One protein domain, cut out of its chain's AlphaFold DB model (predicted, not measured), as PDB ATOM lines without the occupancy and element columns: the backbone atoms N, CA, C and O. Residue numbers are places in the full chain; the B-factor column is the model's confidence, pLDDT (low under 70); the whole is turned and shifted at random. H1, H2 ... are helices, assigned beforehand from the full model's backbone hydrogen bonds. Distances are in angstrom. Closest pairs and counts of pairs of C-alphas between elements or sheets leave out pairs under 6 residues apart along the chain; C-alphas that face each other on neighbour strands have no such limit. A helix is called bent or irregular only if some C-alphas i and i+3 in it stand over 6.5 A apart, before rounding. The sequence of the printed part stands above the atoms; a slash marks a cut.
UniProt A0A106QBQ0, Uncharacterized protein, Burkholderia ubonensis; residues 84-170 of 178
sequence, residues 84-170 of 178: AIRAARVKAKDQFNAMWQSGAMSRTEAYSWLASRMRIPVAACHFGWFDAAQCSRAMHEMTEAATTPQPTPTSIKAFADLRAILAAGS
ATOM      1  N   ALA A  84      30.463 -55.124 -16.598       97.94
ATOM      2  CA  ALA A  84      30.844 -53.862 -17.223       97.94
ATOM      3  C   ALA A  84      32.002 -54.027 -18.222       97.94
ATOM      4  O   ALA A  84      31.914 -53.540 -19.348       97.94
ATOM      5  N   ILE A  85      33.054 -54.773 -17.858       98.62
ATOM      6  CA  ILE A  85      34.187 -55.031 -18.761       98.62
ATOM      7  C   ILE A  85      33.731 -55.842 -19.978       98.62
ATOM      8  O   ILE A  85      34.098 -55.511 -21.101       98.62
ATOM      9  N   ARG A  86      32.895 -56.875 -19.795       98.38
ATOM     10  CA  ARG A  86      32.355 -57.660 -20.921       98.38
ATOM     11  C   ARG A  86      31.561 -56.777 -21.886       98.38
ATOM     12  O   ARG A  86      31.783 -56.861 -23.090       98.38
ATOM     13  N   ALA A  87      30.700 -55.900 -21.369       98.44
ATOM     14  CA  ALA A  87      29.944 -54.955 -22.188       98.44
ATOM     15  C   ALA A  87      30.862 -53.969 -22.937       98.44
ATOM     16  O   ALA A  87      30.658 -53.726 -24.125       98.44
ATOM     17  N   ALA A  88      31.900 -53.445 -22.277       98.69
ATOM     18  CA  ALA A  88      32.880 -52.558 -22.905       98.69
ATOM     19  C   ALA A  88      33.660 -53.259 -24.030       98.69
ATOM     20  O   ALA A  88      33.824 -52.692 -25.111       98.69
ATOM     21  N   ARG A  89      34.073 -54.515 -23.814       98.75
ATOM     22  CA  ARG A  89      34.754 -55.336 -24.828       98.75
ATOM     23  C   ARG A  89      33.881 -55.599 -26.044       98.75
ATOM     24  O   ARG A  89      34.393 -55.545 -27.156       98.75
ATOM     25  N   VAL A  90      32.593 -55.894 -25.846       98.56
ATOM     26  CA  VAL A  90      31.639 -56.091 -26.951       98.56
ATOM     27  C   VAL A  90      31.559 -54.822 -27.795       98.56
ATOM     28  O   VAL A  90      31.890 -54.879 -28.972       98.56
ATOM     29  N   LYS A  91      31.277 -53.668 -27.178       98.50
ATOM     30  CA  LYS A  91      31.178 -52.381 -27.887       98.50
ATOM     31  C   LYS A  91      32.446 -52.041 -28.676       98.50
ATOM     32  O   LYS A  91      32.370 -51.733 -29.862       98.50
ATOM     33  N   ALA A  92      33.613 -52.150 -28.039       98.50
ATOM     34  CA  ALA A  92      34.882 -51.850 -28.695       98.50
ATOM     35  C   ALA A  92      35.177 -52.822 -29.848       98.50
ATOM     36  O   ALA A  92      35.599 -52.407 -30.925       98.50
ATOM     37  N   LYS A  93      34.913 -54.118 -29.654       98.19
ATOM     38  CA  LYS A  93      35.102 -55.130 -30.697       98.19
ATOM     39  C   LYS A  93      34.140 -54.930 -31.871       98.19
ATOM     40  O   LYS A  93      34.543 -55.170 -33.003       98.19
ATOM     41  N   ASP A  94      32.907 -54.502 -31.628       98.25
ATOM     42  CA  ASP A  94      31.918 -54.270 -32.685       98.25
ATOM     43  C   ASP A  94      32.327 -53.088 -33.575       98.25
ATOM     44  O   ASP A  94      32.336 -53.222 -34.798       98.25
ATOM     45  N   GLN A  95      32.789 -51.982 -32.980       97.44
ATOM     46  CA  GLN A  95      33.362 -50.857 -33.734       97.44
ATOM     47  C   GLN A  95      34.610 -51.278 -34.527       97.44
ATOM     48  O   GLN A  95      34.739 -50.957 -35.708       97.44
ATOM     49  N   PHE A  96      35.504 -52.054 -33.907       97.56
ATOM     50  CA  PHE A  96      36.677 -52.602 -34.587       97.56
ATOM     51  C   PHE A  96      36.298 -53.492 -35.768       97.56
ATOM     52  O   PHE A  96      36.914 -53.412 -36.830       97.56
ATOM     53  N   ASN A  97      35.282 -54.340 -35.596       97.44
ATOM     54  CA  ASN A  97      34.796 -55.205 -36.657       97.44
ATOM     55  C   ASN A  97      34.248 -54.396 -37.825       97.44
ATOM     56  O   ASN A  97      34.656 -54.659 -38.950       97.44
ATOM     57  N   ALA A  98      33.433 -53.372 -37.566       95.56
ATOM     58  CA  ALA A  98      32.932 -52.483 -38.612       95.56
ATOM     59  C   ALA A  98      34.072 -51.835 -39.421       95.56
ATOM     60  O   ALA A  98      34.006 -51.776 -40.648       95.56
ATOM     61  N   MET A  99      35.154 -51.419 -38.750       91.69
ATOM     62  CA  MET A  99      36.309 -50.794 -39.396       91.69
ATOM     63  C   MET A  99      36.968 -51.703 -40.444       91.69
ATOM     64  O   MET A  99      37.144 -51.278 -41.585       91.69
ATOM     65  N   TRP A 100      37.310 -52.953 -40.105       94.00
ATOM     66  CA  TRP A 100      37.975 -53.855 -41.062       94.00
ATOM     67  C   TRP A 100      36.992 -54.556 -42.011       94.00
ATOM     68  O   TRP A 100      37.342 -54.854 -43.150       94.00
ATOM     69  N   GLN A 101      35.745 -54.783 -41.590       95.62
ATOM     70  CA  GLN A 101      34.713 -55.396 -42.438       95.62
ATOM     71  C   GLN A 101      34.210 -54.461 -43.543       95.62
ATOM     72  O   GLN A 101      33.617 -54.940 -44.503       95.62
ATOM     73  N   SER A 102      34.501 -53.157 -43.459       91.62
ATOM     74  CA  SER A 102      34.293 -52.211 -44.565       91.62
ATOM     75  C   SER A 102      35.088 -52.559 -45.835       91.62
ATOM     76  O   SER A 102      34.777 -52.055 -46.909       91.62
ATOM     77  N   GLY A 103      36.131 -53.392 -45.717       89.62
ATOM     78  CA  GLY A 103      37.046 -53.731 -46.808       89.62
ATOM     79  C   GLY A 103      38.211 -52.752 -46.982       89.62
ATOM     80  O   GLY A 103      39.109 -53.028 -47.772       89.62
ATOM     81  N   ALA A 104      38.254 -51.648 -46.224       88.00
ATOM     82  CA  ALA A 104      39.339 -50.663 -46.301       88.00
ATOM     83  C   ALA A 104      40.695 -51.192 -45.794       88.00
ATOM     84  O   ALA A 104      41.744 -50.647 -46.140       88.00
ATOM     85  N   MET A 105      40.679 -52.232 -44.957       93.19
ATOM     86  CA  MET A 105      41.871 -52.914 -44.454       93.19
ATOM     87  C   MET A 105      41.541 -54.353 -44.058       93.19
ATOM     88  O   MET A 105      40.419 -54.661 -43.654       93.19
ATOM     89  N   SER A 106      42.530 -55.240 -44.113       95.88
ATOM     90  CA  SER A 106      42.407 -56.584 -43.557       95.88
ATOM     91  C   SER A 106      42.318 -56.551 -42.029       95.88
ATOM     92  O   SER A 106      42.771 -55.622 -41.358       95.88
ATOM     93  N   ARG A 107      41.799 -57.632 -41.438       96.56
ATOM     94  CA  ARG A 107      41.742 -57.783 -39.977       96.56
ATOM     95  C   ARG A 107      43.126 -57.681 -39.315       96.56
ATOM     96  O   ARG A 107      43.241 -57.132 -38.222       96.56
ATOM     97  N   THR A 108      44.168 -58.209 -39.956       96.00
ATOM     98  CA  THR A 108      45.550 -58.154 -39.447       96.00
ATOM     99  C   THR A 108      46.096 -56.727 -39.461       96.00
ATOM    100  O   THR A 108      46.719 -56.296 -38.489       96.00
ATOM    101  N   GLU A 109      45.826 -55.974 -40.529       95.56
ATOM    102  CA  GLU A 109      46.183 -54.555 -40.616       95.56
ATOM    103  C   GLU A 109      45.440 -53.739 -39.559       95.56
ATOM    104  O   GLU A 109      46.067 -52.936 -38.876       95.56
ATOM    105  N   ALA A 110      44.153 -54.015 -39.333       96.38
ATOM    106  CA  ALA A 110      43.366 -53.361 -38.292       96.38
ATOM    107  C   ALA A 110      43.937 -53.582 -36.884       96.38
ATOM    108  O   ALA A 110      44.049 -52.629 -36.113       96.38
ATOM    109  N   TYR A 111      44.346 -54.810 -36.541       97.25
ATOM    110  CA  TYR A 111      45.013 -55.075 -35.259       97.25
ATOM    111  C   TYR A 111      46.362 -54.364 -35.152       97.25
ATOM    112  O   TYR A 111      46.666 -53.799 -34.105       97.25
ATOM    113  N   SER A 112      47.156 -54.364 -36.225       96.81
ATOM    114  CA  SER A 112      48.461 -53.689 -36.250       96.81
ATOM    115  C   SER A 112      48.309 -52.176 -36.076       96.81
ATOM    116  O   SER A 112      49.032 -51.553 -35.297       96.81
ATOM    117  N   TRP A 113      47.321 -51.595 -36.755       96.69
ATOM    118  CA  TRP A 113      46.955 -50.192 -36.642       96.69
ATOM    119  C   TRP A 113      46.489 -49.850 -35.222       96.69
ATOM    120  O   TRP A 113      47.042 -48.941 -34.603       96.69
ATOM    121  N   LEU A 114      45.543 -50.615 -34.665       97.75
ATOM    122  CA  LEU A 114      45.006 -50.342 -33.332       97.75
ATOM    123  C   LEU A 114      46.089 -50.482 -32.258       97.75
ATOM    124  O   LEU A 114      46.173 -49.638 -31.371       97.75
ATOM    125  N   ALA A 115      46.944 -51.502 -32.353       97.88
ATOM    126  CA  ALA A 115      48.065 -51.695 -31.438       97.88
ATOM    127  C   ALA A 115      49.024 -50.491 -31.449       97.88
ATOM    128  O   ALA A 115      49.409 -50.002 -30.385       97.88
ATOM    129  N   SER A 116      49.341 -49.969 -32.642       97.50
ATOM    130  CA  SER A 116      50.166 -48.768 -32.818       97.50
ATOM    131  C   SER A 116      49.531 -47.537 -32.162       97.50
ATOM    132  O   SER A 116      50.170 -46.876 -31.340       97.50
ATOM    133  N   ARG A 117      48.243 -47.276 -32.431       97.25
ATOM    134  CA  ARG A 117      47.486 -46.169 -31.813       97.25
ATOM    135  C   ARG A 117      47.424 -46.289 -30.290       97.25
ATOM    136  O   ARG A 117      47.670 -45.327 -29.572       97.25
ATOM    137  N   MET A 118      47.191 -47.502 -29.797       97.38
ATOM    138  CA  MET A 118      47.130 -47.823 -28.371       97.38
ATOM    139  C   MET A 118      48.502 -47.868 -27.686       97.38
ATOM    140  O   MET A 118      48.531 -47.992 -26.458       97.38
ATOM    141  N   ARG A 119      49.602 -47.782 -28.451       97.31
ATOM    142  CA  ARG A 119      51.001 -47.915 -28.008       97.31
ATOM    143  C   ARG A 119      51.254 -49.195 -27.210       97.31
ATOM    144  O   ARG A 119      51.875 -49.169 -26.149       97.31
ATOM    145  N   ILE A 120      50.750 -50.316 -27.718       97.00
ATOM    146  CA  ILE A 120      50.951 -51.651 -27.142       97.00
ATOM    147  C   ILE A 120      51.503 -52.611 -28.203       97.00
ATOM    148  O   ILE A 120      51.262 -52.407 -29.394       97.00
ATOM    149  N   PRO A 121      52.214 -53.681 -27.809       96.56
ATOM    150  CA  PRO A 121      52.586 -54.739 -28.742       96.56
ATOM    151  C   PRO A 121      51.349 -55.359 -29.402       96.56
ATOM    152  O   PRO A 121      50.326 -55.552 -28.744       96.56
ATOM    153  N   VAL A 122      51.456 -55.750 -30.676       95.88
ATOM    154  CA  VAL A 122      50.354 -56.415 -31.405       95.88
ATOM    155  C   VAL A 122      49.889 -57.683 -30.679       95.88
ATOM    156  O   VAL A 122      48.689 -57.901 -30.556       95.88
ATOM    157  N   ALA A 123      50.825 -58.451 -30.110       94.69
ATOM    158  CA  ALA A 123      50.554 -59.646 -29.302       94.69
ATOM    159  C   ALA A 123      49.732 -59.375 -28.023       94.69
ATOM    160  O   ALA A 123      49.123 -60.283 -27.472       94.69
ATOM    161  N   ALA A 124      49.692 -58.127 -27.543       94.56
ATOM    162  CA  ALA A 124      48.869 -57.715 -26.405       94.56
ATOM    163  C   ALA A 124      47.558 -57.030 -26.836       94.56
ATOM    164  O   ALA A 124      46.708 -56.720 -25.998       94.56
ATOM    165  N   CYS A 125      47.368 -56.780 -28.136       97.00
ATOM    166  CA  CYS A 125      46.204 -56.089 -28.681       97.00
ATOM    167  C   CYS A 125      45.032 -57.056 -28.898       97.00
ATOM    168  O   CYS A 125      44.538 -57.249 -30.008       97.00
ATOM    169  N   HIS A 126      44.562 -57.660 -27.812       96.38
ATOM    170  CA  HIS A 126      43.431 -58.577 -27.812       96.38
ATOM    171  C   HIS A 126      42.291 -58.011 -26.968       96.38
ATOM    172  O   HIS A 126      42.455 -57.766 -25.777       96.38
ATOM    173  N   PHE A 127      41.090 -57.867 -27.541       97.88
ATOM    174  CA  PHE A 127      39.934 -57.342 -26.796       97.88
ATOM    175  C   PHE A 127      39.593 -58.168 -25.548       97.88
ATOM    176  O   PHE A 127      39.109 -57.618 -24.567       97.88
ATOM    177  N   GLY A 128      39.882 -59.475 -25.542       97.44
ATOM    178  CA  GLY A 128      39.740 -60.316 -24.347       97.44
ATOM    179  C   GLY A 128      40.674 -59.929 -23.193       97.44
ATOM    180  O   GLY A 128      40.460 -60.364 -22.067       97.44
ATOM    181  N   TRP A 129      41.711 -59.134 -23.446       97.44
ATOM    182  CA  TRP A 129      42.716 -58.741 -22.459       97.44
ATOM    183  C   TRP A 129      42.456 -57.340 -21.921       97.44
ATOM    184  O   TRP A 129      42.862 -57.036 -20.803       97.44
ATOM    185  N   PHE A 130      41.731 -56.521 -22.683       98.31
ATOM    186  CA  PHE A 130      41.471 -55.135 -22.333       98.31
ATOM    187  C   PHE A 130      40.594 -55.008 -21.087       98.31
ATOM    188  O   PHE A 130      39.576 -55.700 -20.949       98.31
ATOM    189  N   ASP A 131      40.966 -54.094 -20.199       97.94
ATOM    190  CA  ASP A 131      40.069 -53.563 -19.178       97.94
ATOM    191  C   ASP A 131      39.082 -52.534 -19.776       97.94
ATOM    192  O   ASP A 131      39.047 -52.286 -20.988       97.94
ATOM    193  N   ALA A 132      38.235 -51.943 -18.929       97.75
ATOM    194  CA  ALA A 132      37.249 -50.958 -19.369       97.75
ATOM    195  C   ALA A 132      37.889 -49.672 -19.929       97.75
ATOM    196  O   ALA A 132      37.393 -49.127 -20.917       97.75
ATOM    197  N   ALA A 133      38.996 -49.209 -19.341       98.12
ATOM    198  CA  ALA A 133      39.690 -47.998 -19.772       98.12
ATOM    199  C   ALA A 133      40.386 -48.209 -21.125       98.12
ATOM    200  O   ALA A 133      40.285 -47.369 -22.016       98.12
ATOM    201  N   GLN A 134      41.015 -49.366 -21.326       98.50
ATOM    202  CA  GLN A 134      41.604 -49.768 -22.600       98.50
ATOM    203  C   GLN A 134      40.542 -49.927 -23.691       98.50
ATOM    204  O   GLN A 134      40.776 -49.501 -24.818       98.50
ATOM    205  N   CYS A 135      39.358 -50.470 -23.374       98.69
ATOM    206  CA  CYS A 135      38.239 -50.506 -24.323       98.69
ATOM    207  C   CYS A 135      37.788 -49.093 -24.718       98.69
ATOM    208  O   CYS A 135      37.592 -48.824 -25.901       98.69
ATOM    209  N   SER A 136      37.654 -48.184 -23.746       98.44
ATOM    210  CA  SER A 136      37.294 -46.784 -24.005       98.44
ATOM    211  C   SER A 136      38.333 -46.080 -24.877       98.44
ATOM    212  O   SER A 136      37.965 -45.451 -25.867       98.44
ATOM    213  N   ARG A 137      39.623 -46.259 -24.574       98.44
ATOM    214  CA  ARG A 137      40.719 -45.709 -25.378       98.44
ATOM    215  C   ARG A 137      40.720 -46.279 -26.795       98.44
ATOM    216  O   ARG A 137      40.820 -45.514 -27.742       98.44
ATOM    217  N   ALA A 138      40.529 -47.588 -26.961       98.31
ATOM    218  CA  ALA A 138      40.464 -48.208 -28.285       98.31
ATOM    219  C   ALA A 138      39.321 -47.631 -29.137       98.31
ATOM    220  O   ALA A 138      39.528 -47.323 -30.308       98.31
ATOM    221  N   MET A 139      38.131 -47.451 -28.551       98.19
ATOM    222  CA  MET A 139      36.999 -46.816 -29.237       98.19
ATOM    223  C   MET A 139      37.298 -45.365 -29.613       98.19
ATOM    224  O   MET A 139      37.004 -44.964 -30.734       98.19
ATOM    225  N   HIS A 140      37.922 -44.599 -28.714       97.88
ATOM    226  CA  HIS A 140      38.352 -43.232 -29.003       97.88
ATOM    227  C   HIS A 140      39.301 -43.190 -30.210       97.88
ATOM    228  O   HIS A 140      39.036 -42.461 -31.157       97.88
ATOM    229  N   GLU A 141      40.346 -44.026 -30.227       97.12
ATOM    230  CA  GLU A 141      41.290 -44.095 -31.352       97.12
ATOM    231  C   GLU A 141      40.593 -44.430 -32.680       97.12
ATOM    232  O   GLU A 141      40.906 -43.837 -33.710       97.12
ATOM    233  N   MET A 142      39.631 -45.359 -32.667       95.81
ATOM    234  CA  MET A 142      38.850 -45.728 -33.856       95.81
ATOM    235  C   MET A 142      37.902 -44.618 -34.321       95.81
ATOM    236  O   MET A 142      37.699 -44.461 -35.522       95.81
ATOM    237  N   THR A 143      37.334 -43.841 -33.400       95.00
ATOM    238  CA  THR A 143      36.486 -42.691 -33.735       95.00
ATOM    239  C   THR A 143      37.308 -41.548 -34.329       95.00
ATOM    240  O   THR A 143      36.938 -41.022 -35.374       95.00
ATOM    241  N   GLU A 144      38.458 -41.219 -33.735       92.88
ATOM    242  CA  GLU A 144      39.381 -40.194 -34.255       92.88
ATOM    243  C   GLU A 144      39.916 -40.541 -35.655       92.88
ATOM    244  O   GLU A 144      40.146 -39.674 -36.500       92.88
ATOM    245  N   ALA A 145      40.094 -41.832 -35.936       85.94
ATOM    246  CA  ALA A 145      40.490 -42.303 -37.258       85.94
ATOM    247  C   ALA A 145      39.424 -42.045 -38.332       85.94
ATOM    248  O   ALA A 145      39.770 -41.834 -39.490       85.94
ATOM    249  N   ALA A 146      38.141 -42.070 -37.957       78.62
ATOM    250  CA  ALA A 146      37.034 -41.836 -38.880       78.62
ATOM    251  C   ALA A 146      36.856 -40.346 -39.227       78.62
ATOM    252  O   ALA A 146      36.286 -40.027 -40.267       78.62
ATOM    253  N   THR A 147      37.340 -39.440 -38.373       74.75
ATOM    254  CA  THR A 147      37.221 -37.981 -38.543       74.75
ATOM    255  C   THR A 147      38.445 -37.344 -39.203       74.75
ATOM    256  O   THR A 147      38.346 -36.236 -39.728       74.75
ATOM    257  N   THR A 148      39.587 -38.035 -39.229       58.53
ATOM    258  CA  THR A 148      40.842 -37.529 -39.807       58.53
ATOM    259  C   THR A 148      41.223 -38.315 -41.066       58.53
ATOM    260  O   THR A 148      41.319 -39.539 -40.985       58.53
ATOM    261  N   PRO A 149      41.545 -37.675 -42.209       52.75
ATOM    262  CA  PRO A 149      42.072 -38.388 -43.370       52.75
ATOM    263  C   PRO A 149      43.412 -39.041 -43.006       52.75
ATOM    264  O   PRO A 149      44.428 -38.363 -42.860       52.75
ATOM    265  N   GLN A 150      43.423 -40.359 -42.817       53.62
ATOM    266  CA  GLN A 150      44.660 -41.104 -42.605       53.62
ATOM    267  C   GLN A 150      45.258 -41.500 -43.961       53.62
ATOM    268  O   GLN A 150      44.524 -41.997 -44.823       53.62
ATOM    269  N   PRO A 151      46.579 -41.352 -44.171       46.56
ATOM    270  CA  PRO A 151      47.243 -42.010 -45.285       46.56
ATOM    271  C   PRO A 151      47.050 -43.523 -45.115       46.56
ATOM    272  O   PRO A 151      47.452 -44.110 -44.111       46.56
ATOM    273  N   THR A 152      46.377 -44.159 -46.071       45.91
ATOM    274  CA  THR A 152      46.100 -45.601 -46.033       45.91
ATOM    275  C   THR A 152      47.410 -46.403 -45.991       45.91
ATOM    276  O   THR A 152      48.424 -45.933 -46.513       45.91
ATOM    277  N   PRO A 153      47.438 -47.631 -45.441       48.66
ATOM    278  CA  PRO A 153      48.634 -48.485 -45.466       48.66
ATOM    279  C   PRO A 153      49.203 -48.676 -46.884       48.66
ATOM    280  O   PRO A 153      50.419 -48.706 -47.075       48.66
ATOM    281  N   THR A 154      48.325 -48.694 -47.892       47.59
ATOM    282  CA  THR A 154      48.678 -48.698 -49.318       47.59
ATOM    283  C   THR A 154      49.515 -47.483 -49.708       47.59
ATOM    284  O   THR A 154      50.484 -47.625 -50.447       47.59
ATOM    285  N   SER A 155      49.196 -46.298 -49.181       50.06
ATOM    286  CA  SER A 155      49.970 -45.083 -49.436       50.06
ATOM    287  C   SER A 155      51.352 -45.131 -48.778       50.06
ATOM    288  O   SER A 155      52.322 -44.769 -49.426       50.06
ATOM    289  N   ILE A 156      51.497 -45.671 -47.561       52.09
ATOM    290  CA  ILE A 156      52.813 -45.811 -46.902       52.09
ATOM    291  C   ILE A 156      53.717 -46.766 -47.688       52.09
ATOM    292  O   ILE A 156      54.888 -46.453 -47.911       52.09
ATOM    293  N   LYS A 157      53.173 -47.898 -48.158       49.97
ATOM    294  CA  LYS A 157      53.914 -48.831 -49.017       49.97
ATOM    295  C   LYS A 157      54.269 -48.185 -50.360       49.97
ATOM    296  O   LYS A 157      55.430 -48.207 -50.742       49.97
ATOM    297  N   ALA A 158      53.323 -47.496 -50.999       51.66
ATOM    298  CA  ALA A 158      53.567 -46.763 -52.243       51.66
ATOM    299  C   ALA A 158      54.612 -45.641 -52.086       51.66
ATOM    300  O   ALA A 158      55.425 -45.435 -52.982       51.66
ATOM    301  N   PHE A 159      54.646 -44.936 -50.950       53.62
ATOM    302  CA  PHE A 159      55.655 -43.910 -50.668       53.62
ATOM    303  C   PHE A 159      57.035 -44.511 -50.382       53.62
ATOM    304  O   PHE A 159      58.043 -43.935 -50.796       53.62
ATOM    305  N   ALA A 160      57.101 -45.657 -49.699       54.72
ATOM    306  CA  ALA A 160      58.346 -46.395 -49.505       54.72
ATOM    307  C   ALA A 160      58.892 -46.927 -50.842       54.72
ATOM    308  O   ALA A 160      60.072 -46.730 -51.138       54.72
ATOM    309  N   ASP A 161      58.020 -47.493 -51.679       54.78
ATOM    310  CA  ASP A 161      58.352 -47.994 -53.014       54.78
ATOM    311  C   ASP A 161      58.804 -46.845 -53.939       54.78
ATOM    312  O   ASP A 161      59.833 -46.951 -54.606       54.78
ATOM    313  N   LEU A 162      58.122 -45.692 -53.916       53.44
ATOM    314  CA  LEU A 162      58.513 -44.504 -54.686       53.44
ATOM    315  C   LEU A 162      59.863 -43.931 -54.224       53.44
ATOM    316  O   LEU A 162      60.694 -43.569 -55.057       53.44
ATOM    317  N   ARG A 163      60.124 -43.877 -52.909       60.22
ATOM    318  CA  ARG A 163      61.435 -43.466 -52.376       60.22
ATOM    319  C   ARG A 163      62.548 -44.419 -52.804       60.22
ATOM    320  O   ARG A 163      63.624 -43.947 -53.166       60.22
ATOM    321  N   ALA A 164      62.294 -45.727 -52.805       57.75
ATOM    322  CA  ALA A 164      63.253 -46.725 -53.272       57.75
ATOM    323  C   ALA A 164      63.544 -46.580 -54.779       57.75
ATOM    324  O   ALA A 164      64.704 -46.614 -55.186       57.75
ATOM    325  N   ILE A 165      62.515 -46.329 -55.597       60.31
ATOM    326  CA  ILE A 165      62.658 -46.068 -57.039       60.31
ATOM    327  C   ILE A 165      63.470 -44.786 -57.297       60.31
ATOM    328  O   ILE A 165      64.391 -44.792 -58.113       60.31
ATOM    329  N   LEU A 166      63.183 -43.692 -56.583       63.97
ATOM    330  CA  LEU A 166      63.903 -42.418 -56.731       63.97
ATOM    331  C   LEU A 166      65.369 -42.509 -56.266       63.97
ATOM    332  O   LEU A 166      66.259 -41.935 -56.900       63.97
ATOM    333  N   ALA A 167      65.641 -43.274 -55.205       64.81
ATOM    334  CA  ALA A 167      67.000 -43.564 -54.751       64.81
ATOM    335  C   ALA A 167      67.780 -44.419 -55.770       64.81
ATOM    336  O   ALA A 167      68.955 -44.156 -56.020       64.81
ATOM    337  N   ALA A 168      67.121 -45.382 -56.424       60.09
ATOM    338  CA  ALA A 168      67.725 -46.210 -57.472       60.09
ATOM    339  C   ALA A 168      67.955 -45.452 -58.801       60.09
ATOM    340  O   ALA A 168      68.867 -45.788 -59.559       60.09
ATOM    341  N   GLY A 169      67.160 -44.413 -59.087       51.41
ATOM    342  CA  GLY A 169      67.250 -43.612 -60.316       51.41
ATOM    343  C   GLY A 169      68.396 -42.593 -60.350       51.41
ATOM    344  O   GLY A 169      68.812 -42.169 -61.428       51.41
ATOM    345  N   SER A 170      68.953 -42.230 -59.193       55.94
ATOM    346  CA  SER A 170      69.985 -41.187 -59.081       55.94
ATOM    347  C   SER A 170      71.413 -41.685 -59.392       55.94
ATOM    348  O   SER A 170      72.346 -40.888 -59.438       55.94
TER     349      SER A 170
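This is residues 84 to 170 of the 178 residues of an uncharacterized protein of Burkholderia ubonensis (UniProt A0A106QBQ0). The domain is a compact head of three helices, H1, H2 and H3, with a fourth helix, H4, that sticks out from it as an arm with residues 155 to 169. In the head H1 and H3 are side by side and run the same way, H2 crosses H3 nearly at a right angle, and a long stretch without a named element, residues 119 to 131, leads from the end of H2 back to the start of H3. The printed part has 87 residues with four named helices, in the order H1, H2, H3, H4 along the chain, and no named strand; the class is all helix, with 63 of the 87 residues in named elements. The whole is loose, with a radius of gyration of the C-alphas of 15.6 A, and the C-alphas span 59 by 23 by 19 A, the arm H4 adding much of the length.

H1 is made of residues 84 to 101 and is the longest helix by residues, with 18; it measures 25.6 A from first to last C-alpha. It begins at C-alpha 84, at (30.844, -53.862, -17.223). H2 is made of residues 107 to 118, and its C-alpha 107 stands at (41.742, -57.783, -39.977). H3 is made of residues 132 to 147 and measures 23.2 A. H4 is made of residues 153 to 169 and measures 24.3 A, ending at C-alpha 169, at (67.250, -43.612, -60.316). No helix is bent or irregular.

H1 and H3 touch, with 16 pairs of C-alphas within 8 A. Their closest C-alphas are those of Ile 85 and Ala 132, 5.1 A apart. They run the same way at a shallow tilt of 27 degrees, and their centres are 10.0 A apart. H1 touches H2 with residues 96 to 101 alone, and H2 touches H1 with residues 107 to 110 alone. The closest C-alphas of these two helices are those of Trp 100 and Arg 107, 5.5 A apart. H1 and H2 run opposite ways at a steep tilt of 56 degrees. H2 touches H3 with residues 114 to 118 alone, and H3 touches H2 with residues 137 to 142 alone. Their closest C-alphas are those of Arg 117 and Glu 141, 6.6 A apart. H2 and H3 are about perpendicular, at 73 degrees. The packing of the helices is only just mostly crossed, which is to say at tilts beyond shallow: of the 3 pairs that touch, 1 is at a shallow tilt. H4 touches no helix. It is apart from H1 and H3, and only just apart from H2, with a closest distance between C-alphas of 8.1 A. In H1, H2, H3 and H4 every O i to N i+4 pair of the backbone is within hydrogen-bond range.

The C-alphas of Ala 84 and Ser 170, the first and last printed residues, are the two farthest apart, at 58.7 A. Residues 155 to 170, of which 155 to 169 belong to H4, stand free. The body without them has 71 residues, spans 36 by 22 by 19 A and has a radius of gyration of 11.5 A. The printed part runs from residue 84 to 170 of a full chain of 178 residues and has no cut. The link from H2 to H3, 13 residues, is long, and its C-alphas lie 10 to 18 A from the mean of the C-alphas. The links from H1 to H2 and from H3 to H4, with 5 residues each, are tight. The mean pLDDT of the printed part is 84.9. Residues 148 to 170, 23 in number, are under 70, and H4 has a mean pLDDT of 55.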